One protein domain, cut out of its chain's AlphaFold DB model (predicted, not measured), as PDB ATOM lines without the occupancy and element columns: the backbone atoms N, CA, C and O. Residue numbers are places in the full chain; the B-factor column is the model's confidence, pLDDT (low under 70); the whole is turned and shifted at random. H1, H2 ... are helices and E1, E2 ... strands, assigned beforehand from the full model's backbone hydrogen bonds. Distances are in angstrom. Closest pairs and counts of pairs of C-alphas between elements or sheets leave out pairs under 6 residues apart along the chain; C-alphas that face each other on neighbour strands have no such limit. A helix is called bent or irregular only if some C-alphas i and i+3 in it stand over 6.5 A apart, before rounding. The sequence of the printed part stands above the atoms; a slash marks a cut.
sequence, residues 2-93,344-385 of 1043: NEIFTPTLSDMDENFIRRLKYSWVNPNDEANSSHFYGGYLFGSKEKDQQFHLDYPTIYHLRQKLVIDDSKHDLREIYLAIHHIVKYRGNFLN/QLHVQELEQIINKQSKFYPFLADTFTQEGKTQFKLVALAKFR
ATOM      1  N   ASN A   2      18.977  -7.772 -44.359       93.00
ATOM      2  CA  ASN A   2      19.526  -9.136 -44.252       93.00
ATOM      3  C   ASN A   2      19.476  -9.884 -45.588       93.00
ATOM      4  O   ASN A   2      20.498 -10.395 -46.022       93.00
ATOM      5  N   GLU A   3      18.336  -9.863 -46.282       91.88
ATOM      6  CA  GLU A   3      18.170 -10.493 -47.602       91.88
ATOM      7  C   GLU A   3      19.163  -9.978 -48.656       91.88
ATOM      8  O   GLU A   3      19.697 -10.772 -49.418       91.88
ATOM      9  N   ILE A   4      19.471  -8.676 -48.655       92.88
ATOM     10  CA  ILE A   4      20.411  -8.055 -49.605       92.88
ATOM     11  C   ILE A   4      21.844  -8.544 -49.349       92.88
ATOM     12  O   ILE A   4      22.595  -8.781 -50.286       92.88
ATOM     13  N   PHE A   5      22.230  -8.699 -48.079       95.56
ATOM     14  CA  PHE A   5      23.586  -9.106 -47.699       95.56
ATOM     15  C   PHE A   5      23.794 -10.621 -47.685       95.56
ATOM     16  O   PHE A   5      24.916 -11.067 -47.893       95.56
ATOM     17  N   THR A   6      22.749 -11.409 -47.417       93.94
ATOM     18  CA  THR A   6      22.854 -12.855 -47.149       93.94
ATOM     19  C   THR A   6      23.616 -13.628 -48.231       93.94
ATOM     20  O   THR A   6      24.477 -14.409 -47.829       93.94
ATOM     21  N   PRO A   7      23.384 -13.426 -49.547       93.69
ATOM     22  CA  PRO A   7      24.094 -14.178 -50.583       93.69
ATOM     23  C   PRO A   7      25.618 -14.056 -50.459       93.69
ATOM     24  O   PRO A   7      26.297 -15.053 -50.265       93.69
ATOM     25  N   THR A   8      26.144 -12.829 -50.446       93.75
ATOM     26  CA  THR A   8      27.593 -12.569 -50.376       93.75
ATOM     27  C   THR A   8      28.173 -12.808 -48.980       93.75
ATOM     28  O   THR A   8      29.328 -13.193 -48.825       93.75
ATOM     29  N   LEU A   9      27.392 -12.536 -47.931       93.38
ATOM     30  CA  LEU A   9      27.855 -12.673 -46.552       93.38
ATOM     31  C   LEU A   9      27.970 -14.140 -46.139       93.38
ATOM     32  O   LEU A   9      28.846 -14.458 -45.343       93.38
ATOM     33  N   SER A  10      27.132 -15.025 -46.686       91.81
ATOM     34  CA  SER A  10      27.181 -16.454 -46.361       91.81
ATOM     35  C   SER A  10      28.449 -17.128 -46.881       91.81
ATOM     36  O   SER A  10      28.993 -17.982 -46.186       91.81
ATOM     37  N   ASP A  11      28.971 -16.676 -48.026       91.94
ATOM     38  CA  ASP A  11      30.257 -17.139 -48.569       91.94
ATOM     39  C   ASP A  11      31.439 -16.797 -47.644       91.94
ATOM     40  O   ASP A  11      32.457 -17.489 -47.630       91.94
ATOM     41  N   MET A  12      31.315 -15.717 -46.864       90.50
ATOM     42  CA  MET A  12      32.329 -15.274 -45.905       90.50
ATOM     43  C   MET A  12      32.111 -15.862 -44.505       90.50
ATOM     44  O   MET A  12      33.071 -16.223 -43.826       90.50
ATOM     45  N   ASP A  13      30.862 -15.880 -44.043       91.19
ATOM     46  CA  ASP A  13      30.460 -16.266 -42.693       91.19
ATOM     47  C   ASP A  13      28.945 -16.548 -42.631       91.19
ATOM     48  O   ASP A  13      28.142 -15.707 -42.213       91.19
ATOM     49  N   GLU A  14      28.547 -17.763 -43.020       90.06
ATOM     50  CA  GLU A  14      27.149 -18.242 -43.018       90.06
ATOM     51  C   GLU A  14      26.410 -18.078 -41.678       90.06
ATOM     52  O   GLU A  14      25.182 -17.959 -41.641       90.06
ATOM     53  N   ASN A  15      27.139 -18.023 -40.559       88.94
ATOM     54  CA  ASN A  15      26.552 -17.954 -39.225       88.94
ATOM     55  C   ASN A  15      26.507 -16.529 -38.652       88.94
ATOM     56  O   ASN A  15      25.914 -16.330 -37.592       88.94
ATOM     57  N   PHE A  16      27.049 -15.519 -39.338       91.81
ATOM     58  CA  PHE A  16      27.124 -14.146 -38.827       91.81
ATOM     59  C   PHE A  16      25.758 -13.547 -38.447       91.81
ATOM     60  O   PHE A  16      25.558 -13.116 -37.311       91.81
ATOM     61  N   ILE A  17      24.779 -13.568 -39.361       91.25
ATOM     62  CA  ILE A  17      23.435 -13.012 -39.098       91.25
ATOM     63  C   ILE A  17      22.719 -13.806 -37.996       91.25
ATOM     64  O   ILE A  17      22.000 -13.228 -37.177       91.25
ATOM     65  N   ARG A  18      22.933 -15.128 -37.937       87.88
ATOM     66  CA  ARG A  18      22.366 -15.990 -36.890       87.88
ATOM     67  C   ARG A  18      22.925 -15.625 -35.514       87.88
ATOM     68  O   ARG A  18      22.136 -15.451 -34.589       87.88
ATOM     69  N   ARG A  19      24.243 -15.416 -35.392       89.69
ATOM     70  CA  ARG A  19      24.875 -14.973 -34.136       89.69
ATOM     71  C   ARG A  19      24.300 -13.646 -33.641       89.69
ATOM     72  O   ARG A  19      23.978 -13.529 -32.464       89.69
ATOM     73  N   LEU A  20      24.077 -12.681 -34.539       89.75
ATOM     74  CA  LEU A  20      23.432 -11.409 -34.186       89.75
ATOM     75  C   LEU A  20      21.981 -11.588 -33.711       89.75
ATOM     76  O   LEU A  20      21.563 -10.926 -32.765       89.75
ATOM     77  N   LYS A  21      21.206 -12.482 -34.339       89.12
ATOM     78  CA  LYS A  21      19.811 -12.758 -33.946       89.12
ATOM     79  C   LYS A  21      19.710 -13.362 -32.539       89.12
ATOM     80  O   LYS A  21      18.777 -13.034 -31.808       89.12
ATOM     81  N   TYR A  22      20.657 -14.223 -32.167       87.06
ATOM     82  CA  TYR A  22      20.654 -14.953 -30.894       87.06
ATOM     83  C   TYR A  22      21.584 -14.362 -29.826       87.06
ATOM     84  O   TYR A  22      21.738 -14.945 -28.757       87.06
ATOM     85  N   SER A  23      22.149 -13.169 -30.044       87.31
ATOM     86  CA  SER A  23      23.097 -12.551 -29.102       87.31
ATOM     87  C   SER A  23      22.503 -12.216 -27.726       87.31
ATOM     88  O   SER A  23      23.245 -11.927 -26.793       87.31
ATOM     89  N   TRP A  24      21.173 -12.191 -27.598       85.88
ATOM     90  CA  TRP A  24      20.464 -11.949 -26.338       85.88
ATOM     91  C   TRP A  24      20.255 -13.227 -25.507       85.88
ATOM     92  O   TRP A  24      19.935 -13.130 -24.322       85.88
ATOM     93  N   VAL A  25      20.421 -14.409 -26.113       86.12
ATOM     94  CA  VAL A  25      20.248 -15.706 -25.449       86.12
ATOM     95  C   VAL A  25      21.521 -16.052 -24.679       86.12
ATOM     96  O   VAL A  25      22.634 -15.804 -25.143       86.12
ATOM     97  N   ASN A  26      21.372 -16.628 -23.484       84.81
ATOM     98  CA  ASN A  26      22.518 -17.031 -22.673       84.81
ATOM     99  C   ASN A  26      23.355 -18.087 -23.433       84.81
ATOM    100  O   ASN A  26      22.777 -19.041 -23.949       84.81
ATOM    101  N   PRO A  27      24.694 -17.965 -23.514       84.06
ATOM    102  CA  PRO A  27      25.543 -18.987 -24.135       84.06
ATOM    103  C   PRO A  27      25.424 -20.383 -23.509       84.06
ATOM    104  O   PRO A  27      25.708 -21.370 -24.174       84.06
ATOM    105  N   ASN A  28      25.006 -20.460 -22.241       84.81
ATOM    106  CA  ASN A  28      24.797 -21.717 -21.520       84.81
ATOM    107  C   ASN A  28      23.411 -22.336 -21.767       84.81
ATOM    108  O   ASN A  28      23.124 -23.396 -21.217       84.81
ATOM    109  N   ASP A  29      22.531 -21.669 -22.516       85.12
ATOM    110  CA  ASP A  29      21.234 -22.230 -22.886       85.12
ATOM    111  C   ASP A  29      21.436 -23.311 -23.958       85.12
ATOM    112  O   ASP A  29      22.093 -23.064 -24.975       85.12
ATOM    113  N   GLU A  30      20.869 -24.504 -23.758       84.19
ATOM    114  CA  GLU A  30      20.985 -25.620 -24.707       84.19
ATOM    115  C   GLU A  30      20.497 -25.216 -26.101       84.19
ATOM    116  O   GLU A  30      21.125 -25.564 -27.105       84.19
ATOM    117  N   ALA A  31      19.446 -24.391 -26.167       76.88
ATOM    118  CA  ALA A  31      18.902 -23.872 -27.417       76.88
ATOM    119  C   ALA A  31      19.887 -22.956 -28.173       76.88
ATOM    120  O   ALA A  31      19.772 -22.795 -29.388       76.88
ATOM    121  N   ASN A  32      20.874 -22.374 -27.482       81.88
ATOM    122  CA  ASN A  32      21.871 -21.471 -28.064       81.88
ATOM    123  C   ASN A  32      23.184 -22.172 -28.447       81.88
ATOM    124  O   ASN A  32      24.011 -21.589 -29.148       81.88
ATOM    125  N   SER A  33      23.381 -23.426 -28.029       77.06
ATOM    126  CA  SER A  33      24.604 -24.197 -28.307       77.06
ATOM    127  C   SER A  33      24.924 -24.309 -29.806       77.06
ATOM    128  O   SER A  33      26.087 -24.276 -30.196       77.06
ATOM    129  N   SER A  34      23.895 -24.355 -30.661       75.94
ATOM    130  CA  SER A  34      24.019 -24.398 -32.129       75.94
ATOM    131  C   SER A  34      24.188 -23.021 -32.795       75.94
ATOM    132  O   SER A  34      24.289 -22.906 -34.021       75.94
ATOM    133  N   HIS A  35      24.175 -21.944 -32.008       77.25
ATOM    134  CA  HIS A  35      24.175 -20.562 -32.491       77.25
ATOM    135  C   HIS A  35      25.321 -19.724 -31.910       77.25
ATOM    136  O   HIS A  35      25.648 -18.682 -32.479       77.25
ATOM    137  N   PHE A  36      25.971 -20.182 -30.837       76.81
ATOM    138  CA  PHE A  36      27.136 -19.542 -30.239       76.81
ATOM    139  C   PHE A  36      28.438 -20.258 -30.621       76.81
ATOM    140  O   PHE A  36      28.651 -21.420 -30.293       76.81
ATOM    141  N   TYR A  37      29.353 -19.526 -31.259       74.00
ATOM    142  CA  TYR A  37      30.618 -20.059 -31.780       74.00
ATOM    143  C   TYR A  37      31.823 -19.403 -31.093       74.00
ATOM    144  O   TYR A  37      32.769 -18.989 -31.743       74.00
ATOM    145  N   GLY A  38      31.770 -19.196 -29.776       73.12
ATOM    146  CA  GLY A  38      32.872 -18.603 -29.007       73.12
ATOM    147  C   GLY A  38      32.932 -17.069 -29.009       73.12
ATOM    148  O   GLY A  38      33.399 -16.504 -28.025       73.12
ATOM    149  N   GLY A  39      32.404 -16.388 -30.030       80.31
ATOM    150  CA  GLY A  39      32.229 -14.926 -30.080       80.31
ATOM    151  C   GLY A  39      30.880 -14.533 -30.689       80.31
ATOM    152  O   GLY A  39      30.292 -15.312 -31.440       80.31
ATOM    153  N   TYR A  40      30.386 -13.337 -30.370       80.31
ATOM    154  CA  TYR A  40      29.089 -12.831 -30.834       80.31
ATOM    155  C   TYR A  40      29.166 -12.196 -32.227       80.31
ATOM    156  O   TYR A  40      28.200 -12.296 -32.982       80.31
ATOM    157  N   LEU A  41      30.289 -11.567 -32.593       87.94
ATOM    158  CA  LEU A  41      30.422 -10.873 -33.880       87.94
ATOM    159  C   LEU A  41      31.169 -11.733 -34.903       87.94
ATOM    160  O   LEU A  41      30.607 -12.067 -35.942       87.94
ATOM    161  N   PHE A  42      32.383 -12.185 -34.595       89.50
ATOM    162  CA  PHE A  42      33.300 -12.818 -35.555       89.50
ATOM    163  C   PHE A  42      33.605 -14.293 -35.254       89.50
ATOM    164  O   PHE A  42      34.560 -14.849 -35.801       89.50
ATOM    165  N   GLY A  43      32.821 -14.932 -34.378       84.25
ATOM    166  CA  GLY A  43      32.956 -16.362 -34.067       84.25
ATOM    167  C   GLY A  43      34.232 -16.722 -33.296       84.25
ATOM    168  O   GLY A  43      34.709 -17.845 -33.382       84.25
ATOM    169  N   SER A  44      34.828 -15.763 -32.582       88.06
ATOM    170  CA  SER A  44      35.900 -16.002 -31.602       88.06
ATOM    171  C   SER A  44      35.999 -14.807 -30.655       88.06
ATOM    172  O   SER A  44      35.722 -13.679 -31.072       88.06
ATOM    173  N   LYS A  45      36.410 -15.028 -29.402       87.38
ATOM    174  CA  LYS A  45      36.558 -13.935 -28.427       87.38
ATOM    175  C   LYS A  45      37.671 -12.977 -28.829       87.38
ATOM    176  O   LYS A  45      37.540 -11.778 -28.623       87.38
ATOM    177  N   GLU A  46      38.741 -13.502 -29.411       92.00
ATOM    178  CA  GLU A  46      39.940 -12.757 -29.782       92.00
ATOM    179  C   GLU A  46      39.633 -11.754 -30.898       92.00
ATOM    180  O   GLU A  46      39.997 -10.585 -30.794       92.00
ATOM    181  N   LYS A  47      38.894 -12.173 -31.937       91.81
ATOM    182  CA  LYS A  47      38.473 -11.261 -33.014       91.81
ATOM    183  C   LYS A  47      37.462 -10.224 -32.536       91.81
ATOM    184  O   LYS A  47      37.558  -9.072 -32.937       91.81
ATOM    185  N   ASP A  48      36.525 -10.609 -31.667       91.31
ATOM    186  CA  ASP A  48      35.581  -9.657 -31.070       91.31
ATOM    187  C   ASP A  48      36.322  -8.604 -30.225       91.31
ATOM    188  O   ASP A  48      36.022  -7.415 -30.309       91.31
ATOM    189  N   GLN A  49      37.327  -9.018 -29.445       93.25
ATOM    190  CA  GLN A  49      38.178  -8.102 -28.682       93.25
ATOM    191  C   GLN A  49      38.966  -7.163 -29.595       93.25
ATOM    192  O   GLN A  49      38.959  -5.958 -29.351       93.25
ATOM    193  N   GLN A  50      39.596  -7.688 -30.652       95.25
ATOM    194  CA  GLN A  50      40.334  -6.867 -31.611       95.25
ATOM    195  C   GLN A  50      39.419  -5.837 -32.282       95.25
ATOM    196  O   GLN A  50      39.751  -4.657 -32.309       95.25
ATOM    197  N   PHE A  51      38.222  -6.245 -32.709       95.62
ATOM    198  CA  PHE A  51      37.224  -5.336 -33.272       95.62
ATOM    199  C   PHE A  51      36.872  -4.181 -32.322       95.62
ATOM    200  O   PHE A  51      36.762  -3.037 -32.752       95.62
ATOM    201  N   HIS A  52      36.713  -4.453 -31.024       94.38
ATOM    202  CA  HIS A  52      36.431  -3.410 -30.032       94.38
ATOM    203  C   HIS A  52      37.635  -2.514 -29.714       94.38
ATOM    204  O   HIS A  52      37.436  -1.367 -29.314       94.38
ATOM    205  N   LEU A  53      38.863  -3.017 -29.873       95.56
ATOM    206  CA  LEU A  53      40.081  -2.211 -29.766       95.56
ATOM    207  C   LEU A  53      40.218  -1.264 -30.963       95.56
ATOM    208  O   LEU A  53      40.498  -0.084 -30.768       95.56
ATOM    209  N   ASP A  54      39.970  -1.769 -32.171       95.81
ATOM    210  CA  ASP A  54      40.032  -0.985 -33.407       95.81
ATOM    211  C   ASP A  54      38.890   0.041 -33.473       95.81
ATOM    212  O   ASP A  54      39.075   1.176 -33.918       95.81
ATOM    213  N   TYR A  55      37.706  -0.340 -32.978       97.31
ATOM    214  CA  TYR A  55      36.497   0.477 -32.999       97.31
ATOM    215  C   TYR A  55      35.826   0.529 -31.615       97.31
ATOM    216  O   TYR A  55      34.869  -0.210 -31.347       97.31
ATOM    217  N   PRO A  56      36.239   1.465 -30.738       96.12
ATOM    218  CA  PRO A  56      35.658   1.609 -29.400       96.12
ATOM    219  C   PRO A  56      34.153   1.909 -29.410       96.12
ATOM    220  O   PRO A  56      33.424   1.588 -28.470       96.12
ATOM    221  N   THR A  57      33.665   2.534 -30.486       97.00
ATOM    222  CA  THR A  57      32.239   2.775 -30.723       97.00
ATOM    223  C   THR A  57      31.889   2.482 -32.180       97.00
ATOM    224  O   THR A  57      32.734   2.566 -33.070       97.00
ATOM    225  N   ILE A  58      30.607   2.230 -32.455       97.38
ATOM    226  CA  ILE A  58      30.105   2.050 -33.828       97.38
ATOM    227  C   ILE A  58      30.366   3.265 -34.737       97.38
ATOM    228  O   ILE A  58      30.437   3.123 -35.955       97.38
ATOM    229  N   TYR A  59      30.525   4.457 -34.156       97.62
ATOM    230  CA  TYR A  59      30.836   5.676 -34.898       97.62
ATOM    231  C   TYR A  59      32.296   5.727 -35.353       97.62
ATOM    232  O   TYR A  59      32.551   6.275 -36.417       97.62
ATOM    233  N   HIS A  60      33.231   5.090 -34.637       98.25
ATOM    234  CA  HIS A  60      34.604   4.921 -35.129       98.25
ATOM    235  C   HIS A  60      34.619   4.065 -36.395       98.25
ATOM    236  O   HIS A  60      35.249   4.436 -37.381       98.25
ATOM    237  N   LEU A  61      33.860   2.964 -36.397       98.25
ATOM    238  CA  LEU A  61      33.715   2.114 -37.576       98.25
ATOM    239  C   LEU A  61      33.055   2.867 -38.743       98.25
ATOM    240  O   LEU A  61      33.576   2.856 -39.854       98.25
ATOM    241  N   ARG A  62      31.932   3.559 -38.508       98.00
ATOM    242  CA  ARG A  62      31.279   4.376 -39.550       98.00
ATOM    243  C   ARG A  62      32.224   5.440 -40.104       98.00
ATOM    244  O   ARG A  62      32.346   5.545 -41.318       98.00
ATOM    245  N   GLN A  63      32.921   6.171 -39.233       97.38
ATOM    246  CA  GLN A  63      33.884   7.192 -39.636       97.38
ATOM    247  C   GLN A  63      35.002   6.585 -40.481       97.38
ATOM    248  O   GLN A  63      35.321   7.126 -41.535       97.38
ATOM    249  N   LYS A  64      35.553   5.439 -40.061       97.69
ATOM    250  CA  LYS A  64      36.576   4.710 -40.811       97.69
ATOM    251  C   LYS A  64      36.084   4.352 -42.212       97.69
ATOM    252  O   LYS A  64      36.753   4.705 -43.171       97.69
ATOM    253  N   LEU A  65      34.901   3.753 -42.342       97.81
ATOM    254  CA  LEU A  65      34.314   3.393 -43.642       97.81
ATOM    255  C   LEU A  65      33.954   4.610 -44.509       97.81
ATOM    256  O   LEU A  65      33.893   4.508 -45.733       97.81
ATOM    257  N   VAL A  66      33.689   5.756 -43.882       96.19
ATOM    258  CA  VAL A  66      33.433   7.025 -44.567       96.19
ATOM    259  C   VAL A  66      34.721   7.645 -45.102       96.19
ATOM    260  O   VAL A  66      34.677   8.234 -46.175       96.19
ATOM    261  N   ILE A  67      35.858   7.542 -44.413       94.69
ATOM    262  CA  ILE A  67      37.112   8.194 -44.837       94.69
ATOM    263  C   ILE A  67      38.039   7.267 -45.632       94.69
ATOM    264  O   ILE A  67      38.765   7.739 -46.503       94.69
ATOM    265  N   ASP A  68      38.015   5.968 -45.344       95.12
ATOM    266  CA  ASP A  68      38.920   4.969 -45.902       95.12
ATOM    267  C   ASP A  68      38.322   4.324 -47.151       95.12
ATOM    268  O   ASP A  68      37.207   3.800 -47.149       95.12
ATOM    269  N   ASP A  69      39.084   4.383 -48.236       94.31
ATOM    270  CA  ASP A  69      38.701   3.864 -49.543       94.31
ATOM    271  C   ASP A  69      39.304   2.467 -49.814       94.31
ATOM    272  O   ASP A  69      39.227   1.942 -50.924       94.31
ATOM    273  N   SER A  70      39.936   1.831 -48.825       96.88
ATOM    274  CA  SER A  70      40.418   0.449 -48.924       96.88
ATOM    275  C   SER A  70      39.292  -0.581 -48.734       96.88
ATOM    276  O   SER A  70      38.148  -0.248 -48.409       96.88
ATOM    277  N   LYS A  71      39.587  -1.858 -49.012       97.56
ATOM    278  CA  LYS A  71      38.615  -2.949 -48.856       97.56
ATOM    279  C   LYS A  71      38.439  -3.279 -47.378       97.56
ATOM    280  O   LYS A  71      39.388  -3.739 -46.749       97.56
ATOM    281  N   HIS A  72      37.217  -3.145 -46.872       97.19
ATOM    282  CA  HIS A  72      36.858  -3.543 -45.510       97.19
ATOM    283  C   HIS A  72      36.179  -4.920 -45.446       97.19
ATOM    284  O   HIS A  72      35.699  -5.453 -46.454       97.19
ATOM    285  N   ASP A  73      36.146  -5.516 -44.250       96.25
ATOM    286  CA  ASP A  73      35.423  -6.765 -43.992       96.25
ATOM    287  C   ASP A  73      33.913  -6.547 -44.182       96.25
ATOM    288  O   ASP A  73      33.335  -5.563 -43.710       96.25
ATOM    289  N   LEU A  74      33.244  -7.467 -44.882       96.44
ATOM    290  CA  LEU A  74      31.830  -7.305 -45.219       96.44
ATOM    291  C   LEU A  74      30.922  -7.287 -43.977       96.44
ATOM    292  O   LEU A  74      29.874  -6.638 -43.988       96.44
ATOM    293  N   ARG A  75      31.330  -7.951 -42.890       96.00
ATOM    294  CA  ARG A  75      30.617  -7.945 -41.606       96.00
ATOM    295  C   ARG A  75      30.700  -6.583 -40.926       96.00
ATOM    296  O   ARG A  75      29.705  -6.129 -40.367       96.00
ATOM    297  N   GLU A  76      31.838  -5.897 -41.022       97.31
ATOM    298  CA  GLU A  76      31.993  -4.522 -40.532       97.31
ATOM    299  C   GLU A  76      31.083  -3.558 -41.306       97.31
ATOM    300  O   GLU A  76      30.318  -2.798 -40.709       97.31
ATOM    301  N   ILE A  77      31.079  -3.661 -42.640       97.94
ATOM    302  CA  ILE A  77      30.189  -2.876 -43.509       97.94
ATOM    303  C   ILE A  77      28.723  -3.127 -43.133       97.94
ATOM    304  O   ILE A  77      27.950  -2.180 -42.964       97.94
ATOM    305  N   TYR A  78      28.343  -4.394 -42.934       97.50
ATOM    306  CA  TYR A  78      27.005  -4.752 -42.474       97.50
ATOM    307  C   TYR A  78      26.668  -4.084 -41.133       97.50
ATOM    308  O   TYR A  78      25.600  -3.493 -41.008       97.50
ATOM    309  N   LEU A  79      27.550  -4.135 -40.128       97.56
ATOM    310  CA  LEU A  79      27.283  -3.541 -38.809       97.56
ATOM    311  C   LEU A  79      27.065  -2.025 -38.895       97.56
ATOM    312  O   LEU A  79      26.145  -1.504 -38.256       97.56
ATOM    313  N   ALA A  80      27.861  -1.327 -39.707       97.88
ATOM    314  CA  ALA A  80      27.738   0.113 -39.913       97.88
ATOM    315  C   ALA A  80      26.422   0.492 -40.611       97.88
ATOM    316  O   ALA A  80      25.683   1.346 -40.114       97.88
ATOM    317  N   ILE A  81      26.083  -0.181 -41.716       97.75
ATOM    318  CA  ILE A  81      24.835   0.078 -42.450       97.75
ATOM    319  C   ILE A  81      23.617  -0.323 -41.609       97.75
ATOM    320  O   ILE A  81      22.628   0.405 -41.570       97.75
ATOM    321  N   HIS A  82      23.695  -1.426 -40.862       96.69
ATOM    322  CA  HIS A  82      22.625  -1.870 -39.969       96.69
ATOM    323  C   HIS A  82      22.382  -0.841 -38.866       96.69
ATOM    324  O   HIS A  82      21.234  -0.542 -38.540       96.69
ATOM    325  N   HIS A  83      23.449  -0.252 -38.316       96.62
ATOM    326  CA  HIS A  83      23.327   0.843 -37.363       96.62
ATOM    327  C   HIS A  83      22.620   2.059 -37.974       96.62
ATOM    328  O   HIS A  83      21.725   2.604 -37.336       96.62
ATOM    329  N   ILE A  84      22.986   2.459 -39.196       96.19
ATOM    330  CA  ILE A  84      22.344   3.575 -39.904       96.19
ATOM    331  C   ILE A  84      20.856   3.296 -40.145       96.19
ATOM    332  O   ILE A  84      20.030   4.135 -39.813       96.19
ATOM    333  N   VAL A  85      20.493   2.116 -40.655       94.94
ATOM    334  CA  VAL A  85      19.091   1.773 -40.953       94.94
ATOM    335  C   VAL A  85      18.253   1.653 -39.675       94.94
ATOM    336  O   VAL A  85      17.105   2.090 -39.651       94.94
ATOM    337  N   LYS A  86      18.814   1.087 -38.598       94.38
ATOM    338  CA  LYS A  86      18.115   0.925 -37.314       94.38
ATOM    339  C   LYS A  86      17.939   2.249 -36.564       94.38
ATOM    340  O   LYS A  86      16.911   2.447 -35.927       94.38
ATOM    341  N   TYR A  87      18.933   3.133 -36.625       92.69
ATOM    342  CA  TYR A  87      18.951   4.434 -35.946       92.69
ATOM    343  C   TYR A  87      19.027   5.557 -36.981       92.69
ATOM    344  O   TYR A  87      19.978   6.335 -37.006       92.69
ATOM    345  N   ARG A  88      18.027   5.589 -37.864       92.12
ATOM    346  CA  ARG A  88      18.021   6.397 -39.090       92.12
ATOM    347  C   ARG A  88      17.611   7.858 -38.908       92.12
ATOM    348  O   ARG A  88      17.347   8.497 -39.909       92.12
ATOM    349  N   GLY A  89      17.543   8.383 -37.687       89.81
ATOM    350  CA  GLY A  89      17.130   9.769 -37.425       89.81
ATOM    351  C   GLY A  89      15.649  10.071 -37.710       89.81
ATOM    352  O   GLY A  89      14.881   9.178 -38.082       89.81
ATOM    353  N   ASN A  90      15.254  11.330 -37.503       87.06
ATOM    354  CA  ASN A  90      13.891  11.826 -37.739       87.06
ATOM    355  C   ASN A  90      13.654  12.254 -39.205       87.06
ATOM    356  O   ASN A  90      14.597  12.447 -39.970       87.06
ATOM    357  N   PHE A  91      12.379  12.398 -39.585       83.62
ATOM    358  CA  PHE A  91      11.922  12.759 -40.938       83.62
ATOM    359  C   PHE A  91      11.199  14.116 -40.963       83.62
ATOM    360  O   PHE A  91      10.281  14.302 -41.755       83.62
ATOM    361  N   LEU A  92      11.555  15.027 -40.052       74.06
ATOM    362  CA  LEU A  92      10.856  16.308 -39.894       74.06
ATOM    363  C   LEU A  92      11.257  17.321 -40.972       74.06
ATOM    364  O   LEU A  92      10.435  18.107 -41.422       74.06
ATOM    365  N   ASN A  93      12.514  17.282 -41.424       70.56
ATOM    366  CA  ASN A  93      12.989  18.169 -42.480       70.56
ATOM    367  C   ASN A  93      12.676  17.566 -43.868       70.56
ATOM    368  O   ASN A  93      13.159  16.466 -44.154       70.56
ATOM    369  N   GLN A 344      18.756  12.642 -43.062       91.25
ATOM    370  CA  GLN A 344      19.621  13.045 -44.159       91.25
ATOM    371  C   GLN A 344      21.107  12.890 -43.812       91.25
ATOM    372  O   GLN A 344      21.873  12.437 -44.657       91.25
ATOM    373  N   LEU A 345      21.520  13.190 -42.576       92.06
ATOM    374  CA  LEU A 345      22.921  13.054 -42.156       92.06
ATOM    375  C   LEU A 345      23.371  11.587 -42.112       92.06
ATOM    376  O   LEU A 345      24.486  11.250 -42.506       92.06
ATOM    377  N   HIS A 346      22.491  10.690 -41.670       94.25
ATOM    378  CA  HIS A 346      22.764   9.256 -41.687       94.25
ATOM    379  C   HIS A 346      22.840   8.714 -43.116       94.25
ATOM    380  O   HIS A 346      23.694   7.878 -43.420       94.25
ATOM    381  N   VAL A 347      21.964   9.199 -43.997       94.44
ATOM    382  CA  VAL A 347      21.943   8.789 -45.403       94.44
ATOM    383  C   VAL A 347      23.171   9.288 -46.160       94.44
ATOM    384  O   VAL A 347      23.717   8.534 -46.959       94.44
ATOM    385  N   GLN A 348      23.652  10.501 -45.883       93.19
ATOM    386  CA  GLN A 348      24.890  11.014 -46.476       93.19
ATOM    387  C   GLN A 348      26.085  10.096 -46.174       93.19
ATOM    388  O   GLN A 348      26.832   9.738 -47.084       93.19
ATOM    389  N   GLU A 349      26.242   9.650 -44.924       95.56
ATOM    390  CA  GLU A 349      27.286   8.678 -44.575       95.56
ATOM    391  C   GLU A 349      27.064   7.322 -45.258       95.56
ATOM    392  O   GLU A 349      28.015   6.715 -45.742       95.56
ATOM    393  N   LEU A 350      25.816   6.851 -45.344       96.69
ATOM    394  CA  LEU A 350      25.487   5.599 -46.031       96.69
ATOM    395  C   LEU A 350      25.866   5.638 -47.517       96.69
ATOM    396  O   LEU A 350      26.486   4.699 -48.012       96.69
ATOM    397  N   GLU A 351      25.522   6.718 -48.219       95.75
ATOM    398  CA  GLU A 351      25.890   6.933 -49.620       95.75
ATOM    399  C   GLU A 351      27.416   6.925 -49.789       95.75
ATOM    400  O   GLU A 351      27.935   6.269 -50.691       95.75
ATOM    401  N   GLN A 352      28.157   7.574 -48.885       95.81
ATOM    402  CA  GLN A 352      29.623   7.571 -48.908       95.81
ATOM    403  C   GLN A 352      30.216   6.172 -48.685       95.81
ATOM    404  O   GLN A 352      31.129   5.786 -49.417       95.81
ATOM    405  N   ILE A 353      29.686   5.406 -47.726       97.38
ATOM    406  CA  ILE A 353      30.112   4.022 -47.461       97.38
ATOM    407  C   ILE A 353      29.846   3.138 -48.688       97.38
ATOM    408  O   ILE A 353      30.732   2.397 -49.111       97.38
ATOM    409  N   ILE A 354      28.655   3.233 -49.293       97.44
ATOM    410  CA  ILE A 354      28.298   2.473 -50.502       97.44
ATOM    411  C   ILE A 354      29.242   2.826 -51.653       97.44
ATOM    412  O   ILE A 354      29.801   1.929 -52.282       97.44
ATOM    413  N   ASN A 355      29.471   4.116 -51.904       96.06
ATOM    414  CA  ASN A 355      30.333   4.567 -52.995       96.06
ATOM    415  C   ASN A 355      31.775   4.052 -52.847       96.06
ATOM    416  O   ASN A 355      32.363   3.618 -53.834       96.06
ATOM    417  N   LYS A 356      32.326   4.025 -51.625       96.69
ATOM    418  CA  LYS A 356      33.684   3.513 -51.368       96.69
ATOM    419  C   LYS A 356      33.782   1.991 -51.390       96.69
ATOM    420  O   LYS A 356      34.769   1.447 -51.867       96.69
ATOM    421  N   GLN A 357      32.781   1.276 -50.877       97.81
ATOM    422  CA  GLN A 357      32.866  -0.183 -50.727       97.81
ATOM    423  C   GLN A 357      32.299  -0.963 -51.922       97.81
ATOM    424  O   GLN A 357      32.671  -2.119 -52.130       97.81
ATOM    425  N   SER A 358      31.448  -0.351 -52.750       96.50
ATOM    426  CA  SER A 358      30.834  -1.012 -53.915       96.50
ATOM    427  C   SER A 358      31.840  -1.469 -54.974       96.50
ATOM    428  O   SER A 358      31.603  -2.476 -55.635       96.50
ATOM    429  N   LYS A 359      33.008  -0.824 -55.079       96.19
ATOM    430  CA  LYS A 359      34.107  -1.296 -55.943       96.19
ATOM    431  C   LYS A 359      34.660  -2.671 -55.551       96.19
ATOM    432  O   LYS A 359      35.231  -3.354 -56.393       96.19
ATOM    433  N   PHE A 360      34.491  -3.082 -54.293       97.00
ATOM    434  CA  PHE A 360      34.884  -4.410 -53.806       97.00
ATOM    435  C   PHE A 360      33.693  -5.355 -53.649       97.00
ATOM    436  O   PHE A 360      33.857  -6.567 -53.777       97.00
ATOM    437  N   TYR A 361      32.508  -4.804 -53.380       96.75
ATOM    438  CA  TYR A 361      31.263  -5.541 -53.195       96.75
ATOM    439  C   TYR A 361      30.157  -4.940 -54.084       96.75
ATOM    440  O   TYR A 361      29.342  -4.152 -53.597       96.75
ATOM    441  N   PRO A 362      30.096  -5.306 -55.381       95.69
ATOM    442  CA  PRO A 362      29.235  -4.637 -56.365       95.69
ATOM    443  C   PRO A 362      27.744  -4.593 -56.009       95.69
ATOM    444  O   PRO A 362      27.066  -3.624 -56.341       95.69
ATOM    445  N   PHE A 363      27.234  -5.588 -55.274       95.88
ATOM    446  CA  PHE A 363      25.828  -5.635 -54.850       95.88
ATOM    447  C   PHE A 363      25.410  -4.442 -53.966       95.88
ATOM    448  O   PHE A 363      24.226  -4.128 -53.883       95.88
ATOM    449  N   LEU A 364      26.358  -3.756 -53.310       96.50
ATOM    450  CA  LEU A 364      26.069  -2.553 -52.520       96.50
ATOM    451  C   LEU A 364      25.548  -1.399 -53.390       96.50
ATOM    452  O   LEU A 364      24.786  -0.570 -52.896       96.50
ATOM    453  N   ALA A 365      25.938  -1.359 -54.668       95.19
ATOM    454  CA  ALA A 365      25.510  -0.354 -55.638       95.19
ATOM    455  C   ALA A 365      24.220  -0.741 -56.387       95.19
ATOM    456  O   ALA A 365      23.913  -0.137 -57.412       95.19
ATOM    457  N   ASP A 366      23.457  -1.726 -55.903       94.81
ATOM    458  CA  ASP A 366      22.166  -2.098 -56.490       94.81
ATOM    459  C   ASP A 366      21.173  -0.921 -56.411       94.81
ATOM    460  O   ASP A 366      20.898  -0.378 -55.330       94.81
ATOM    461  N   THR A 367      20.653  -0.511 -57.569       94.94
ATOM    462  CA  THR A 367      19.762   0.644 -57.725       94.94
ATOM    463  C   THR A 367      18.390   0.242 -58.250       94.94
ATOM    464  O   THR A 367      18.161  -0.864 -58.735       94.94
ATOM    465  N   PHE A 368      17.441   1.158 -58.120       92.88
ATOM    466  CA  PHE A 368      16.140   1.093 -58.769       92.88
ATOM    467  C   PHE A 368      15.741   2.502 -59.204       92.88
ATOM    468  O   PHE A 368      16.260   3.489 -58.672       92.88
ATOM    469  N   THR A 369      14.815   2.586 -60.153       90.44
ATOM    470  CA  THR A 369      14.247   3.851 -60.619       90.44
ATOM    471  C   THR A 369      12.761   3.859 -60.307       90.44
ATOM    472  O   THR A 369      12.041   2.953 -60.712       90.44
ATOM    473  N   GLN A 370      12.303   4.885 -59.598       82.19
ATOM    474  CA  GLN A 370      10.895   5.089 -59.273       82.19
ATOM    475  C   GLN A 370      10.577   6.576 -59.408       82.19
ATOM    476  O   GLN A 370      11.355   7.414 -58.956       82.19
ATOM    477  N   GLU A 371       9.463   6.904 -60.071       76.88
ATOM    478  CA  GLU A 371       9.012   8.296 -60.266       76.88
ATOM    479  C   GLU A 371      10.120   9.210 -60.846       76.88
ATOM    480  O   GLU A 371      10.287  10.361 -60.451       76.88
ATOM    481  N   GLY A 372      10.931   8.674 -61.769       79.88
ATOM    482  CA  GLY A 372      12.027   9.401 -62.424       79.88
ATOM    483  C   GLY A 372      13.297   9.592 -61.580       79.88
ATOM    484  O   GLY A 372      14.260  10.174 -62.074       79.88
ATOM    485  N   LYS A 373      13.343   9.086 -60.338       82.94
ATOM    486  CA  LYS A 373      14.519   9.157 -59.458       82.94
ATOM    487  C   LYS A 373      15.204   7.794 -59.341       82.94
ATOM    488  O   LYS A 373      14.567   6.805 -58.987       82.94
ATOM    489  N   THR A 374      16.515   7.755 -59.587       90.75
ATOM    490  CA  THR A 374      17.352   6.557 -59.387       90.75
ATOM    491  C   THR A 374      18.039   6.611 -58.028       90.75
ATOM    492  O   THR A 374      18.675   7.610 -57.697       90.75
ATOM    493  N   GLN A 375      17.912   5.546 -57.233       90.12
ATOM    494  CA  GLN A 375      18.435   5.490 -55.863       90.12
ATOM    495  C   GLN A 375      19.000   4.104 -55.534       90.12
ATOM    496  O   GLN A 375      18.537   3.097 -56.068       90.12
ATOM    497  N   PHE A 376      19.968   4.031 -54.614       94.75
ATOM    498  CA  PHE A 376      20.430   2.751 -54.068       94.75
ATOM    499  C   PHE A 376      19.334   2.101 -53.216       94.75
ATOM    500  O   PHE A 376      18.725   2.766 -52.372       94.75
ATOM    501  N   LYS A 377      19.128   0.784 -53.338       94.69
ATOM    502  CA  LYS A 377      18.123   0.065 -52.529       94.69
ATOM    503  C   LYS A 377      18.375   0.188 -51.022       94.69
ATOM    504  O   LYS A 377      17.432   0.326 -50.244       94.69
ATOM    505  N   LEU A 378      19.643   0.182 -50.598       95.00
ATOM    506  CA  LEU A 378      20.021   0.383 -49.192       95.00
ATOM    507  C   LEU A 378      19.694   1.798 -48.696       95.00
ATOM    508  O   LEU A 378      19.244   1.956 -47.562       95.00
ATOM    509  N   VAL A 379      19.859   2.811 -49.550       94.50
ATOM    510  CA  VAL A 379      19.477   4.195 -49.240       94.50
ATOM    511  C   VAL A 379      17.959   4.325 -49.136       94.50
ATOM    512  O   VAL A 379      17.471   4.927 -48.182       94.50
ATOM    513  N   ALA A 380      17.201   3.692 -50.034       92.69
ATOM    514  CA  ALA A 380      15.745   3.674 -49.946       92.69
ATOM    515  C   ALA A 380      15.236   2.993 -48.668       92.69
ATOM    516  O   ALA A 380      14.296   3.490 -48.062       92.69
ATOM    517  N   LEU A 381      15.881   1.928 -48.173       92.88
ATOM    518  CA  LEU A 381      15.535   1.351 -46.861       92.88
ATOM    519  C   LEU A 381      15.698   2.359 -45.709       92.88
ATOM    520  O   LEU A 381      14.904   2.360 -44.767       92.88
ATOM    521  N   ALA A 382      16.715   3.220 -45.778       93.38
ATOM    522  CA  ALA A 382      16.944   4.258 -44.779       93.38
ATOM    523  C   ALA A 382      16.010   5.473 -44.947       93.38
ATOM    524  O   ALA A 382      15.636   6.062 -43.939       93.38
ATOM    525  N   LYS A 383      15.609   5.831 -46.175       91.62
ATOM    526  CA  LYS A 383      14.761   7.003 -46.476       91.62
ATOM    527  C   LYS A 383      13.256   6.715 -46.499       91.62
ATOM    528  O   LYS A 383      12.455   7.628 -46.340       91.62
ATOM    529  N   PHE A 384      12.842   5.470 -46.720       90.88
ATOM    530  CA  PHE A 384      11.433   5.159 -46.941       90.88
ATOM    531  C   PHE A 384      10.608   5.268 -45.653       90.88
ATOM    532  O   PHE A 384      10.899   4.623 -44.632       90.88
ATOM    533  N   ARG A 385       9.537   6.058 -45.743       90.00
ATOM    534  CA  ARG A 385       8.482   6.219 -44.744       90.00
ATOM    535  C   ARG A 385       7.153   5.932 -45.433       90.00
ATOM    536  O   ARG A 385       6.873   6.500 -46.484       90.00
TER     537      ARG A 385
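What this domain is: This is residues 2 to 93 and 344 to 385 of the 1043 residues of the protein "Type II CRISPR RNA-guided endonuclease Cas9" of Oenococcus sicerae (UniProt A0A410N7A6). A small helical body has H5 through its middle, with H4 and H6 packed on it, H8 alongside H6, and H1 meeting the first part of H5. At one end of the long axis lies the small hairpin E1-E2, and at the other end residues 23 to 44 make a long loop between H2 and H3. The printed part has 134 residues, with eight named helices and two strands in the order H1 H2 H3 H4 H5 H6 H7 E1 E2 H8; the sheet E1 - E2 is antiparallel and the class is mostly helix. It is compact, with a radius of gyration of the C-alphas of 16.1 A, yet elongated in outline, spanning 52 by 32 by 29 A.

How they stand to each other: H1, residues 2 to 13, only just touches H2, residues 16 to 22, with 3 pairs of C-alphas within 8 A; the closest are those of Asn 2 and Ile 17, 7.5 A apart. H3, residues 45 to 54, touches no helix but is near H4, residues 58 to 67. H5, residues 74 to 86, touches H4 at Arg 62 and Ala 80, whose C-alphas are closest at 5.6 A. H1 only just touches H5, with 3 pairs within 8 A, closest at the C-alphas of Leu 9 and Leu 74, 6.8 A. H6, residues 344 to 357, touches H5 at a shallow tilt of 16 degrees, opposite ways; the closest C-alphas are those of Ile 84 and His 346, 6.0 A. H6 also touches H4, closest at the C-alphas of Val 66 and Ile 353, 5.3 A. H7, residues 362 to 365, touches H6, closest at the C-alphas of Ile 354 and Leu 364, 5.9 A. E1, residues 367 to 370, and E2, residues 373 to 376, form an antiparallel hairpin; N 368 and O 375 are 3.0 A apart, within hydrogen-bond range. H8, residues 377 to 383, touches H6 at a shallow tilt of 15 degrees, opposite ways, closest at the C-alphas of Val 347 and Val 379, 6.5 A. Every O i to N i+4 pair is within hydrogen-bond range in H2, H3, H4, H5, H6 and H8; H1 has 4 of 8, and H7 is too short for such a pair.

Where its parts are: H1 begins at C-alpha 2 (19.526, -9.136, -44.252) and is irregular, with C-alphas 4 and 7 at 7.2 A. H5 measures 17.8 A and H6 19.8 A. H8 ends at C-alpha 383 (14.761, 7.003, -46.476).

The domain as a whole: The C-alphas farthest apart are those of Asn 28 and Gly 372, 53.0 A. Residues 94 to 343 are not printed; C-alphas 93 and 344 are 8.5 A apart across the cut. The link from H2 to H3 is long. No printed residue is under 70 in pLDDT.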